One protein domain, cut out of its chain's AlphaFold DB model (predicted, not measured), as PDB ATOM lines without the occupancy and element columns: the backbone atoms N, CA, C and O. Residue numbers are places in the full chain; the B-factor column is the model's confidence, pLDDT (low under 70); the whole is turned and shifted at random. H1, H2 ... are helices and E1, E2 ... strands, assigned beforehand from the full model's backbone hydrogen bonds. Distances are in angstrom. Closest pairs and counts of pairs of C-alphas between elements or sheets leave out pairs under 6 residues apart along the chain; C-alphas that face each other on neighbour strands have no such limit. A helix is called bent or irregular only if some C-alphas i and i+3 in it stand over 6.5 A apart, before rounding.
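This is residues 283 to 384 of the 395 residues of the protein "MAGE domain-containing protein" of Chlorella variabilis (UniProt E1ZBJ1). A long hairpin of strands E2 and E3, with short E1 beside E3, makes a narrow sheet on which helices H1 and H2 pack. H4 crosses H1 beyond the sheet, and residues 378 to 384 stick out. The printed part has 102 residues, with four named helices and three named strands that follow along the chain as H1 E1 H2 H3 E2 E3 H4, and its class is mixed, helices and strands; the sheet, in the order E1 E3 E2, is antiparallel. It is compact, with a radius of gyration of the C-alphas of 13.9 A and spans of 41 by 33 by 28 A.

H1, residues 284 to 302, begins at C-alpha (245.590, 146.944, 184.639) and measures 27.3 A; it is irregular, with C-alphas 285 and 288 7.5 A apart. E1 is 306 to 308, H2 309 to 318 and H3 333 to 339, irregular only just, with C-alphas 335 and 338 6.7 A apart. E2, 340 to 347, measures 20.1 A, E3, 350 to 357, 22.5 A, and H4, 370 to 382, 18.0 A, ending at (258.122, 127.960, 171.554).

Hairpin E2 and E3 has N 343 and O 354 at 2.8 A; E1 and E3 have N 307 and O 355 at 3.0 A. E1, H2 H3, E2 form a split strand-helix-strand unit, E3 between its strands, with a right-handed crossover. H1 and H2 are on one face, making two layers, helices over a sheet. H1 runs across E3 at 71 degrees on the local plane. H3 only grazes the sheet with residues 337 to 339. H1, with residues 294 to 301 alone, touches H4, with 373 to 377 alone, about perpendicular at 87 degrees; the closest C-alphas, Ala 298 and Ile 373, are 6.0 A apart. In H2 and H4 every O i to N i+4 pair is within hydrogen-bond range, in H1 13 of 15, in H3 0 of 3, with 2 of 4 O i to N i+3.

The C-alphas farthest apart, Pro 284 and Pro 348, are 44.5 A apart. The printed part has no cut; the links H2 to H3 and E3 to H4 are long. pLDDT is under 70 in residues 334 to 338, 359 to 367 and 383 to 384.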
ATOM      1  N   ASP A 283     248.907 150.134 186.085       76.38
ATOM      2  CA  ASP A 283     247.454 150.079 185.945       76.38
ATOM      3  C   ASP A 283     247.045 148.891 185.041       76.38
ATOM      4  O   ASP A 283     247.561 148.761 183.914       76.38
ATOM      5  N   PRO A 284     246.140 147.996 185.490       75.12
ATOM      6  CA  PRO A 284     245.590 146.944 184.639       75.12
ATOM      7  C   PRO A 284     244.893 147.493 183.387       75.12
ATOM      8  O   PRO A 284     244.898 146.816 182.362       75.12
ATOM      9  N   SER A 285     244.365 148.723 183.417       77.50
ATOM     10  CA  SER A 285     243.741 149.359 182.246       77.50
ATOM     11  C   SER A 285     244.726 149.563 181.083       77.50
ATOM     12  O   SER A 285     244.341 149.505 179.917       77.50
ATOM     13  N   GLN A 286     246.019 149.717 181.389       75.06
ATOM     14  CA  GLN A 286     247.096 149.897 180.412       75.06
ATOM     15  C   GLN A 286     247.779 148.575 180.023       75.06
ATOM     16  O   GLN A 286     248.837 148.583 179.393       75.06
ATOM     17  N   ALA A 287     247.229 147.418 180.407       78.12
ATOM     18  CA  ALA A 287     247.825 146.118 180.086       78.12
ATOM     19  C   ALA A 287     247.965 145.899 178.570       78.12
ATOM     20  O   ALA A 287     249.024 145.477 178.112       78.12
ATOM     21  N   SER A 288     246.948 146.266 177.784       82.38
ATOM     22  CA  SER A 288     246.966 146.129 176.320       82.38
ATOM     23  C   SER A 288     248.054 146.985 175.668       82.38
ATOM     24  O   SER A 288     248.753 146.525 174.770       82.38
ATOM     25  N   GLN A 289     248.248 148.215 176.155       80.69
ATOM     26  CA  GLN A 289     249.302 149.111 175.668       80.69
ATOM     27  C   GLN A 289     250.696 148.575 176.008       80.69
ATOM     28  O   GLN A 289     251.593 148.616 175.176       80.69
ATOM     29  N   ARG A 290     250.872 148.002 177.204       79.44
ATOM     30  CA  ARG A 290     252.126 147.340 177.588       79.44
ATOM     31  C   ARG A 290     252.406 146.092 176.752       79.44
ATOM     32  O   ARG A 290     253.557 145.846 176.416       79.44
ATOM     33  N   GLY A 291     251.371 145.329 176.399       84.12
ATOM     34  CA  GLY A 291     251.490 144.199 175.477       84.12
ATOM     35  C   GLY A 291     251.989 144.638 174.100       84.12
ATOM     36  O   GLY A 291     252.946 144.063 173.592       84.12
ATOM     37  N   LEU A 292     251.410 145.706 173.538       86.38
ATOM     38  CA  LEU A 292     251.881 146.277 172.272       86.38
ATOM     39  C   LEU A 292     253.334 146.763 172.375       86.38
ATOM     40  O   LEU A 292     254.148 146.451 171.513       86.38
ATOM     41  N   LEU A 293     253.684 147.449 173.464       85.50
ATOM     42  CA  LEU A 293     255.056 147.871 173.723       85.50
ATOM     43  C   LEU A 293     256.036 146.685 173.771       85.50
ATOM     44  O   LEU A 293     257.105 146.765 173.174       85.50
ATOM     45  N   MET A 294     255.680 145.581 174.436       85.19
ATOM     46  CA  MET A 294     256.502 144.362 174.452       85.19
ATOM     47  C   MET A 294     256.749 143.818 173.045       85.19
ATOM     48  O   MET A 294     257.871 143.421 172.740       85.19
ATOM     49  N   VAL A 295     255.729 143.838 172.184       89.06
ATOM     50  CA  VAL A 295     255.857 143.414 170.784       89.06
ATOM     51  C   VAL A 295     256.809 144.338 170.028       89.06
ATOM     52  O   VAL A 295     257.743 143.850 169.401       89.06
ATOM     53  N   VAL A 296     256.653 145.659 170.141       88.81
ATOM     54  CA  VAL A 296     257.550 146.621 169.474       88.81
ATOM     55  C   VAL A 296     259.003 146.445 169.929       88.81
ATOM     56  O   VAL A 296     259.917 146.421 169.107       88.81
ATOM     57  N   LEU A 297     259.230 146.265 171.231       87.25
ATOM     58  CA  LEU A 297     260.563 146.008 171.778       87.25
ATOM     59  C   LEU A 297     261.145 144.676 171.283       87.25
ATOM     60  O   LEU A 297     262.343 144.597 171.014       87.25
ATOM     61  N   ALA A 298     260.316 143.642 171.135       87.81
ATOM     62  CA  ALA A 298     260.732 142.367 170.565       87.81
ATOM     63  C   ALA A 298     261.127 142.500 169.086       87.81
ATOM     64  O   ALA A 298     262.166 141.970 168.704       87.81
ATOM     65  N   LEU A 299     260.370 143.254 168.282       89.50
ATOM     66  CA  LEU A 299     260.698 143.526 166.876       89.50
ATOM     67  C   LEU A 299     262.049 144.242 166.742       89.50
ATOM     68  O   LEU A 299     262.905 143.813 165.970       89.50
ATOM     69  N   ILE A 300     262.293 145.268 167.564       88.94
ATOM     70  CA  ILE A 300     263.589 145.963 167.602       88.94
ATOM     71  C   ILE A 300     264.716 145.004 168.018       88.94
ATOM     72  O   ILE A 300     265.810 145.080 167.458       88.94
ATOM     73  N   ASN A 301     264.477 144.096 168.976       88.62
ATOM     74  CA  ASN A 301     265.472 143.090 169.377       88.62
ATOM     75  C   ASN A 301     265.808 142.151 168.204       88.62
ATOM     76  O   ASN A 301     266.977 141.970 167.871       88.62
ATOM     77  N   LEU A 302     264.780 141.623 167.532       88.12
ATOM     78  CA  LEU A 302     264.926 140.716 166.389       88.12
ATOM     79  C   LEU A 302     265.672 141.365 165.213       88.12
ATOM     80  O   LEU A 302     266.440 140.684 164.537       88.12
ATOM     81  N   ALA A 303     265.527 142.677 165.020       87.38
ATOM     82  CA  ALA A 303     266.263 143.453 164.020       87.38
ATOM     83  C   ALA A 303     267.712 143.812 164.431       87.38
ATOM     84  O   ALA A 303     268.386 144.600 163.768       87.38
ATOM     85  N   GLY A 304     268.231 143.255 165.532       84.19
ATOM     86  CA  GLY A 304     269.596 143.520 166.003       84.19
ATOM     87  C   GLY A 304     269.733 144.808 166.822       84.19
ATOM     88  O   GLY A 304     270.803 145.420 166.863       84.19
ATOM     89  N   GLY A 305     268.651 145.242 167.474       83.31
ATOM     90  CA  GLY A 305     268.621 146.385 168.391       83.31
ATOM     91  C   GLY A 305     268.393 147.745 167.728       83.31
ATOM     92  O   GLY A 305     268.472 148.776 168.407       83.31
ATOM     93  N   LYS A 306     268.131 147.770 166.418       88.25
ATOM     94  CA  LYS A 306     267.802 148.971 165.643       88.25
ATOM     95  C   LYS A 306     266.777 148.604 164.580       88.25
ATOM     96  O   LYS A 306     266.945 147.583 163.932       88.25
ATOM     97  N   LEU A 307     265.767 149.443 164.394       88.81
ATOM     98  CA  LEU A 307     264.722 149.217 163.399       88.81
ATOM     99  C   LEU A 307     264.367 150.538 162.723       88.81
ATOM    100  O   LEU A 307     264.253 151.561 163.400       88.81
ATOM    101  N   GLU A 308     264.231 150.542 161.403       88.88
ATOM    102  CA  GLU A 308     263.841 151.742 160.660       88.88
ATOM    103  C   GLU A 308     262.353 152.052 160.860       88.88
ATOM    104  O   GLU A 308     261.539 151.164 161.118       88.88
ATOM    105  N   GLU A 309     261.982 153.331 160.769       88.00
ATOM    106  CA  GLU A 309     260.594 153.757 160.978       88.00
ATOM    107  C   GLU A 309     259.615 153.134 159.977       88.00
ATOM    108  O   GLU A 309     258.532 152.701 160.372       88.00
ATOM    109  N   GLU A 310     260.002 153.043 158.706       87.69
ATOM    110  CA  GLU A 310     259.166 152.451 157.656       87.69
ATOM    111  C   GLU A 310     258.980 150.943 157.863       87.69
ATOM    112  O   GLU A 310     257.874 150.415 157.700       87.69
ATOM    113  N   GLU A 311     260.038 150.252 158.292       89.12
ATOM    114  CA  GLU A 311     259.998 148.819 158.585       89.12
ATOM    115  C   GLU A 311     259.115 148.534 159.805       89.12
ATOM    116  O   GLU A 311     258.240 147.667 159.753       89.12
ATOM    117  N   LEU A 312     259.261 149.327 160.872       88.44
ATOM    118  CA  LEU A 312     258.393 149.236 162.045       88.44
ATOM    119  C   LEU A 312     256.928 149.505 161.681       88.44
ATOM    120  O   LEU A 312     256.041 148.777 162.127       88.44
ATOM    121  N   ALA A 313     256.655 150.530 160.870       88.06
ATOM    122  CA  ALA A 313     255.301 150.852 160.431       88.06
ATOM    123  C   ALA A 313     254.682 149.713 159.604       88.06
ATOM    124  O   ALA A 313     253.503 149.406 159.777       88.06
ATOM    125  N   THR A 314     255.481 149.058 158.760       90.94
ATOM    126  CA  THR A 314     255.048 147.905 157.958       90.94
ATOM    127  C   THR A 314     254.705 146.710 158.851       90.94
ATOM    128  O   THR A 314     253.602 146.176 158.758       90.94
ATOM    129  N   GLN A 315     255.588 146.351 159.788       90.31
ATOM    130  CA  GLN A 315     255.358 145.246 160.730       90.31
ATOM    131  C   GLN A 315     254.147 145.503 161.647       90.31
ATOM    132  O   GLN A 315     253.373 144.595 161.947       90.31
ATOM    133  N   LEU A 316     253.934 146.750 162.078       87.62
ATOM    134  CA  LEU A 316     252.752 147.122 162.859       87.62
ATOM    135  C   LEU A 316     251.464 147.081 162.028       87.62
ATOM    136  O   LEU A 316     250.423 146.666 162.544       87.62
ATOM    137  N   ALA A 317     251.525 147.453 160.747       88.25
ATOM    138  CA  ALA A 317     250.383 147.367 159.844       88.25
ATOM    139  C   ALA A 317     249.929 145.913 159.631       88.25
ATOM    140  O   ALA A 317     248.724 145.659 159.607       88.25
ATOM    141  N   GLU A 318     250.860 144.954 159.567       89.44
ATOM    142  CA  GLU A 318     250.545 143.515 159.521       89.44
ATOM    143  C   GLU A 318     249.803 143.034 160.778       89.44
ATOM    144  O   GLU A 318     248.934 142.167 160.701       89.44
ATOM    145  N   LEU A 319     250.078 143.651 161.929       86.19
ATOM    146  CA  LEU A 319     249.368 143.409 163.189       86.19
ATOM    147  C   LEU A 319     248.039 144.182 163.300       86.19
ATOM    148  O   LEU A 319     247.370 144.119 164.333       86.19
ATOM    149  N   GLY A 320     247.646 144.924 162.259       86.25
ATOM    150  CA  GLY A 320     246.439 145.751 162.240       86.25
ATOM    151  C   GLY A 320     246.562 147.061 163.026       86.25
ATOM    152  O   GLY A 320     245.554 147.714 163.303       86.25
ATOM    153  N   VAL A 321     247.782 147.463 163.396       85.88
ATOM    154  CA  VAL A 321     248.056 148.701 164.130       85.88
ATOM    155  C   VAL A 321     248.597 149.751 163.164       85.88
ATOM    156  O   VAL A 321     249.733 149.683 162.710       85.88
ATOM    157  N   SER A 322     247.782 150.761 162.856       82.06
ATOM    158  CA  SER A 322     248.232 151.913 162.069       82.06
ATOM    159  C   SER A 322     248.949 152.931 162.956       82.06
ATOM    160  O   SER A 322     248.494 153.229 164.059       82.06
ATOM    161  N   THR A 323     250.040 153.512 162.459       74.81
ATOM    162  CA  THR A 323     250.751 154.619 163.121       74.81
ATOM    163  C   THR A 323     250.028 155.960 162.965       74.81
ATOM    164  O   THR A 323     250.161 156.829 163.817       74.81
ATOM    165  N   GLN A 324     249.222 156.133 161.910       76.31
ATOM    166  CA  GLN A 324     248.569 157.414 161.603       76.31
ATOM    167  C   GLN A 324     247.188 157.578 162.240       76.31
ATOM    168  O   GLN A 324     246.720 158.702 162.422       76.31
ATOM    169  N   GLN A 325     246.509 156.474 162.559       80.12
ATOM    170  CA  GLN A 325     245.169 156.504 163.138       80.12
ATOM    171  C   GLN A 325     245.173 155.921 164.553       80.12
ATOM    172  O   GLN A 325     245.796 154.886 164.786       80.12
ATOM    173  N   PRO A 326     244.458 156.542 165.508       78.06
ATOM    174  CA  PRO A 326     244.349 155.996 166.851       78.06
ATOM    175  C   PRO A 326     243.611 154.653 166.812       78.06
ATOM    176  O   PRO A 326     242.481 154.563 166.334       78.06
ATOM    177  N   HIS A 327     244.235 153.611 167.357       80.81
ATOM    178  CA  HIS A 327     243.609 152.299 167.462       80.81
ATOM    179  C   HIS A 327     242.572 152.305 168.603       80.81
ATOM    180  O   HIS A 327     242.884 152.800 169.689       80.81
ATOM    181  N   PRO A 328     241.372 151.717 168.440       80.56
ATOM    182  CA  PRO A 328     240.314 151.752 169.460       80.56
ATOM    183  C   PRO A 328     240.725 151.126 170.802       80.56
ATOM    184  O   PRO A 328     240.212 151.520 171.845       80.56
ATOM    185  N   VAL A 329     241.663 150.171 170.785       79.19
ATOM    186  CA  VAL A 329     242.159 149.476 171.990       79.19
ATOM    187  C   VAL A 329     243.501 150.027 172.483       79.19
ATOM    188  O   VAL A 329     243.748 150.050 173.686       79.19
ATOM    189  N   PHE A 330     244.385 150.466 171.578       74.81
ATOM    190  CA  PHE A 330     245.755 150.864 171.943       74.81
ATOM    191  C   PHE A 330     245.928 152.385 172.050       74.81
ATOM    192  O   PHE A 330     246.891 152.847 172.662       74.81
ATOM    193  N   GLY A 331     244.974 153.164 171.535       79.19
ATOM    194  CA  GLY A 331     245.066 154.615 171.430       79.19
ATOM    195  C   GLY A 331     246.060 155.047 170.352       79.19
ATOM    196  O   GLY A 331     246.255 154.354 169.354       79.19
ATOM    197  N   GLN A 332     246.682 156.212 170.549       74.62
ATOM    198  CA  GLN A 332     247.776 156.687 169.698       74.62
ATOM    199  C   GLN A 332     249.080 155.968 170.060       74.62
ATOM    200  O   GLN A 332     249.506 155.990 171.219       74.62
ATOM    201  N   VAL A 333     249.722 155.365 169.059       70.44
ATOM    202  CA  VAL A 333     250.988 154.628 169.210       70.44
ATOM    203  C   VAL A 333     252.128 155.562 169.639       70.44
ATOM    204  O   VAL A 333     252.983 155.157 170.423       70.44
ATOM    205  N   ASP A 334     252.066 156.844 169.263       66.44
ATOM    206  CA  ASP A 334     253.052 157.874 169.628       66.44
ATOM    207  C   ASP A 334     253.278 158.001 171.138       66.44
ATOM    208  O   ASP A 334     254.385 158.277 171.606       66.44
ATOM    209  N   ALA A 335     252.241 157.740 171.939       59.31
ATOM    210  CA  ALA A 335     252.342 157.777 173.393       59.31
ATOM    211  C   ALA A 335     253.245 156.663 173.961       59.31
ATOM    212  O   ALA A 335     253.756 156.808 175.076       59.31
ATOM    213  N   GLN A 336     253.449 155.573 173.211       63.59
ATOM    214  CA  GLN A 336     254.251 154.406 173.595       63.59
ATOM    215  C   GLN A 336     255.723 154.522 173.168       63.59
ATOM    216  O   GLN A 336     256.567 153.790 173.685       63.59
ATOM    217  N   ILE A 337     256.062 155.509 172.329       62.88
ATOM    218  CA  ILE A 337     257.433 155.793 171.862       62.88
ATOM    219  C   ILE A 337     258.362 156.219 173.018       62.88
ATOM    220  O   ILE A 337     259.572 156.228 172.872       62.88
ATOM    221  N   LYS A 338     257.846 156.481 174.225       66.88
ATOM    222  CA  LYS A 338     258.648 156.832 175.421       66.88
ATOM    223  C   LYS A 338     259.760 155.825 175.755       66.88
ATOM    224  O   LYS A 338     260.776 156.204 176.329       66.88
ATOM    225  N   TYR A 339     259.578 154.559 175.387       70.19
ATOM    226  CA  TYR A 339     260.546 153.480 175.623       70.19
ATOM    227  C   TYR A 339     261.484 153.236 174.434       70.19
ATOM    228  O   TYR A 339     262.300 152.312 174.465       70.19
ATOM    229  N   ILE A 340     261.382 154.065 173.397       79.00
ATOM    230  CA  ILE A 340     262.112 153.945 172.146       79.00
ATOM    231  C   ILE A 340     262.815 155.277 171.879       79.00
ATOM    232  O   ILE A 340     262.221 156.350 171.926       79.00
ATOM    233  N   GLN A 341     264.113 155.229 171.614       80.00
ATOM    234  CA  GLN A 341     264.876 156.399 171.221       80.00
ATOM    235  C   GLN A 341     264.847 156.537 169.699       80.00
ATOM    236  O   GLN A 341     265.230 155.616 168.980       80.00
ATOM    237  N   GLN A 342     264.406 157.701 169.225       83.75
ATOM    238  CA  GLN A 342     264.427 158.068 167.815       83.75
ATOM    239  C   GLN A 342     265.762 158.750 167.488       83.75
ATOM    240  O   GLN A 342     266.030 159.863 167.946       83.75
ATOM    241  N   ASP A 343     266.594 158.092 166.688       81.44
ATOM    242  CA  ASP A 343     267.857 158.631 166.197       81.44
ATOM    243  C   ASP A 343     267.731 158.945 164.700       81.44
ATOM    244  O   ASP A 343     267.361 158.094 163.896       81.44
ATOM    245  N   LYS A 344     268.076 160.177 164.310       83.75
ATOM    246  CA  LYS A 344     268.210 160.546 162.895       83.75
ATOM    247  C   LYS A 344     269.584 160.117 162.396       83.75
ATOM    248  O   LYS A 344     270.601 160.606 162.901       83.75
ATOM    249  N   GLN A 345     269.618 159.213 161.429       80.69
ATOM    250  CA  GLN A 345     270.834 158.722 160.800       80.69
ATOM    251  C   GLN A 345     270.893 159.227 159.356       80.69
ATOM    252  O   GLN A 345     269.994 158.968 158.566       80.69
ATOM    253  N   ALA A 346     271.959 159.953 159.013       76.88
ATOM    254  CA  ALA A 346     272.179 160.404 157.642       76.88
ATOM    255  C   ALA A 346     272.524 159.191 156.764       76.88
ATOM    256  O   ALA A 346     273.583 158.578 156.937       76.88
ATOM    257  N   GLY A 347     271.604 158.827 155.877       75.88
ATOM    258  CA  GLY A 347     271.760 157.777 154.882       75.88
ATOM    259  C   GLY A 347     272.151 158.334 153.506       75.88
ATOM    260  O   GLY A 347     272.135 159.547 153.292       75.88
ATOM    261  N   PRO A 348     272.511 157.454 152.556       73.62
ATOM    262  CA  PRO A 348     272.870 157.845 151.191       73.62
ATOM    263  C   PRO A 348     271.699 158.450 150.396       73.62
ATOM    264  O   PRO A 348     271.945 159.225 149.476       73.62
ATOM    265  N   GLU A 349     270.451 158.140 150.763       79.00
ATOM    266  CA  GLU A 349     269.233 158.643 150.100       79.00
ATOM    267  C   GLU A 349     268.499 159.745 150.890       79.00
ATOM    268  O   GLU A 349     267.507 160.295 150.417       79.00
ATOM    269  N   GLY A 350     268.994 160.113 152.076       81.56
ATOM    270  CA  GLY A 350     268.365 161.106 152.948       81.56
ATOM    271  C   GLY A 350     268.537 160.788 154.432       81.56
ATOM    272  O   GLY A 350     269.155 159.792 154.809       81.56
ATOM    273  N   ASP A 351     268.001 161.656 155.290       81.69
ATOM    274  CA  ASP A 351     267.942 161.401 156.729       81.69
ATOM    275  C   ASP A 351     266.909 160.301 157.010       81.69
ATOM    276  O   ASP A 351     265.709 160.523 156.858       81.69
ATOM    277  N   VAL A 352     267.374 159.134 157.457       83.56
ATOM    278  CA  VAL A 352     266.527 158.008 157.865       83.56
ATOM    279  C   VAL A 352     266.318 158.057 159.375       83.56
ATOM    280  O   VAL A 352     267.240 158.331 160.154       83.56
ATOM    281  N   ILE A 353     265.086 157.808 159.802       84.62
ATOM    282  CA  ILE A 353     264.718 157.727 161.211       84.62
ATOM    283  C   ILE A 353     264.868 156.276 161.667       84.62
ATOM    284  O   ILE A 353     264.213 155.376 161.147       84.62
ATOM    285  N   VAL A 354     265.719 156.065 162.670       85.25
ATOM    286  CA  VAL A 354     265.984 154.751 163.255       85.25
ATOM    287  C   VAL A 354     265.535 154.740 164.708       85.25
ATOM    288  O   VAL A 354     265.897 155.609 165.504       85.25
ATOM    289  N   TYR A 355     264.782 153.713 165.065       86.19
ATOM    290  CA  TYR A 355     264.347 153.430 166.416       86.19
ATOM    291  C   TYR A 355     265.327 152.491 167.117       86.19
ATOM    292  O   TYR A 355     265.781 151.492 166.559       86.19
ATOM    293  N   ARG A 356     265.659 152.815 168.367       83.56
ATOM    294  CA  ARG A 356     266.480 151.990 169.262       83.56
ATOM    295  C   ARG A 356     265.809 151.857 170.613       83.56
ATOM    296  O   ARG A 356     264.955 152.664 170.969       83.56
ATOM    297  N   PHE A 357     266.246 150.891 171.410       79.06
ATOM    298  CA  PHE A 357     265.837 150.840 172.805       79.06
ATOM    299  C   PHE A 357     266.185 152.140 173.533       79.06
ATOM    300  O   PHE A 357     267.349 152.545 173.556       79.06
ATOM    301  N   ALA A 358     265.194 152.776 174.160       70.62
ATOM    302  CA  ALA A 358     265.494 153.821 175.124       70.62
ATOM    303  C   ALA A 358     266.107 153.196 176.380       70.62
ATOM    304  O   ALA A 358     265.891 152.030 176.718       70.62
ATOM    305  N   GLU A 359     266.816 154.007 177.149       63.41
ATOM    306  CA  GLU A 359     267.475 153.565 178.381       63.41
ATOM    307  C   GLU A 359     266.483 153.131 179.473       63.41
ATOM    308  O   GLU A 359     266.852 152.432 180.413       63.41
ATOM    309  N   GLN A 360     265.201 153.491 179.350       60.50
ATOM    310  CA  GLN A 360     264.147 152.947 180.213       60.50
ATOM    311  C   GLN A 360     263.873 151.456 179.946       60.50
ATOM    312  O   GLN A 360     263.450 150.739 180.858       60.50
ATOM    313  N   ALA A 361     264.146 150.984 178.725       58.19
ATOM    314  CA  ALA A 361     264.004 149.590 178.316       58.19
ATOM    315  C   ALA A 361     265.288 148.764 178.538       58.19
ATOM    316  O   ALA A 361     265.197 147.546 178.686       58.19
ATOM    317  N   VAL A 362     266.462 149.406 178.634       58.59
ATOM    318  CA  VAL A 362     267.771 148.730 178.733       58.59
ATOM    319  C   VAL A 362     268.426 148.943 180.098       58.59
ATOM    320  O   VAL A 362     268.609 150.059 180.578       58.59
ATOM    321  N   GLY A 363     268.809 147.841 180.744       57.66
ATOM    322  CA  GLY A 363     269.624 147.835 181.959       57.66
ATOM    323  C   GLY A 363     269.032 147.028 183.122       57.66
ATOM    324  O   GLY A 363     267.870 146.630 183.088       57.66
ATOM    325  N   PRO A 364     269.815 146.826 184.197       51.88
ATOM    326  CA  PRO A 364     269.506 145.872 185.270       51.88
ATOM    327  C   PRO A 364     268.263 146.211 186.109       51.88
ATOM    328  O   PRO A 364     267.767 145.366 186.843       51.88
ATOM    329  N   GLN A 365     267.743 147.438 186.013       51.72
ATOM    330  CA  GLN A 365     266.506 147.871 186.680       51.72
ATOM    331  C   GLN A 365     265.507 148.471 185.675       51.72
ATOM    332  O   GLN A 365     264.774 149.408 186.001       51.72
ATOM    333  N   ALA A 366     265.586 148.072 184.398       62.19
ATOM    334  CA  ALA A 366     264.686 148.562 183.358       62.19
ATOM    335  C   ALA A 366     263.256 148.124 183.681       62.19
ATOM    336  O   ALA A 366     263.042 147.184 184.450       62.19
ATOM    337  N   GLU A 367     262.265 148.834 183.148       64.38
ATOM    338  CA  GLU A 367     260.873 148.461 183.414       64.38
ATOM    339  C   GLU A 367     260.508 147.130 182.774       64.38
ATOM    340  O   GLU A 367     259.760 146.354 183.365       64.38
ATOM    341  N   ILE A 368     261.089 146.873 181.604       70.50
ATOM    342  CA  ILE A 368     260.852 145.672 180.818       70.50
ATOM    343  C   ILE A 368     262.086 144.764 180.840       70.50
ATOM    344  O   ILE A 368     261.937 143.591 181.132       70.50
ATOM    345  N   GLY A 369     263.308 145.288 180.703       70.38
ATOM    346  CA  GLY A 369     264.534 144.491 180.832       70.38
ATOM    347  C   GLY A 369     264.759 143.528 179.664       70.38
ATOM    348  O   GLY A 369     263.855 142.850 179.186       70.38
ATOM    349  N   GLU A 370     266.003 143.436 179.206       74.62
ATOM    350  CA  GLU A 370     266.366 142.650 178.019       74.62
ATOM    351  C   GLU A 370     266.051 141.157 178.190       74.62
ATOM    352  O   GLU A 370     265.450 140.541 177.314       74.62
ATOM    353  N   SER A 371     266.331 140.586 179.366       75.88
ATOM    354  CA  SER A 371     266.013 139.184 179.667       75.88
ATOM    355  C   SER A 371     264.514 138.880 179.611       75.88
ATOM    356  O   SER A 371     264.137 137.766 179.252       75.88
ATOM    357  N   ALA A 372     263.647 139.842 179.946       78.44
ATOM    358  CA  ALA A 372     262.207 139.633 179.824       78.44
ATOM    359  C   ALA A 372     261.756 139.689 178.362       78.44
ATOM    360  O   ALA A 372     260.850 138.951 177.994       78.44
ATOM    361  N   ILE A 373     262.403 140.515 177.531       83.62
ATOM    362  CA  ILE A 373     262.165 140.549 176.082       83.62
ATOM    363  C   ILE A 373     262.594 139.218 175.457       83.62
ATOM    364  O   ILE A 373     261.813 138.624 174.722       83.62
ATOM    365  N   HIS A 374     263.783 138.706 175.790       84.19
ATOM    366  CA  HIS A 374     264.239 137.397 175.304       84.19
ATOM    367  C   HIS A 374     263.292 136.276 175.710       84.19
ATOM    368  O   HIS A 374     262.846 135.514 174.861       84.19
ATOM    369  N   ARG A 375     262.918 136.228 176.990       84.75
ATOM    370  CA  ARG A 375     261.956 135.244 177.477       84.75
ATOM    371  C   ARG A 375     260.599 135.376 176.784       84.75
ATOM    372  O   ARG A 375     259.994 134.369 176.450       84.75
ATOM    373  N   PHE A 376     260.126 136.600 176.560       85.81
ATOM    374  CA  PHE A 376     258.885 136.849 175.828       85.81
ATOM    375  C   PHE A 376     258.958 136.276 174.410       85.81
ATOM    376  O   PHE A 376     258.053 135.553 174.009       85.81
ATOM    377  N   ILE A 377     260.042 136.559 173.683       86.38
ATOM    378  CA  ILE A 377     260.291 136.024 172.340       86.38
ATOM    379  C   ILE A 377     260.291 134.492 172.391       86.38
ATOM    380  O   ILE A 377     259.504 133.862 171.692       86.38
ATOM    381  N   GLU A 378     261.105 133.888 173.256       87.00
ATOM    382  CA  GLU A 378     261.185 132.431 173.403       87.00
ATOM    383  C   GLU A 378     259.826 131.802 173.720       87.00
ATOM    384  O   GLU A 378     259.445 130.843 173.062       87.00
ATOM    385  N   ASP A 379     259.064 132.362 174.659       86.00
ATOM    386  CA  ASP A 379     257.743 131.853 175.031       86.00
ATOM    387  C   ASP A 379     256.747 131.945 173.854       86.00
ATOM    388  O   ASP A 379     255.946 131.029 173.660       86.00
ATOM    389  N   GLN A 380     256.791 133.014 173.046       83.81
ATOM    390  CA  GLN A 380     255.925 133.148 171.865       83.81
ATOM    391  C   GLN A 380     256.331 132.194 170.729       83.81
ATOM    392  O   GLN A 380     255.464 131.574 170.115       83.81
ATOM    393  N   PHE A 381     257.631 132.037 170.462       76.62
ATOM    394  CA  PHE A 381     258.126 131.160 169.395       76.62
ATOM    395  C   PHE A 381     258.113 129.674 169.782       76.62
ATOM    396  O   PHE A 381     257.894 128.830 168.919       76.62
ATOM    397  N   ALA A 382     258.277 129.329 171.062       74.44
ATOM    398  CA  ALA A 382     258.122 127.960 171.554       74.44
ATOM    399  C   ALA A 382     256.652 127.509 171.570       74.44
ATOM    400  O   ALA A 382     256.370 126.317 171.458       74.44
ATOM    401  N   ALA A 383     255.715 128.453 171.701       59.88
ATOM    402  CA  ALA A 383     254.283 128.195 171.590       59.88
ATOM    403  C   ALA A 383     253.797 128.087 170.136       59.88
ATOM    404  O   ALA A 383     252.677 127.621 169.913       59.88
ATOM    405  N   ALA A 384     254.607 128.490 169.149       51.62
ATOM    406  CA  ALA A 384     254.272 128.271 167.753       51.62
ATOM    407  C   ALA A 384     254.326 126.757 167.485       51.62
ATOM    408  O   ALA A 384     255.397 126.157 167.626       51.62
TER     409      ALA A 384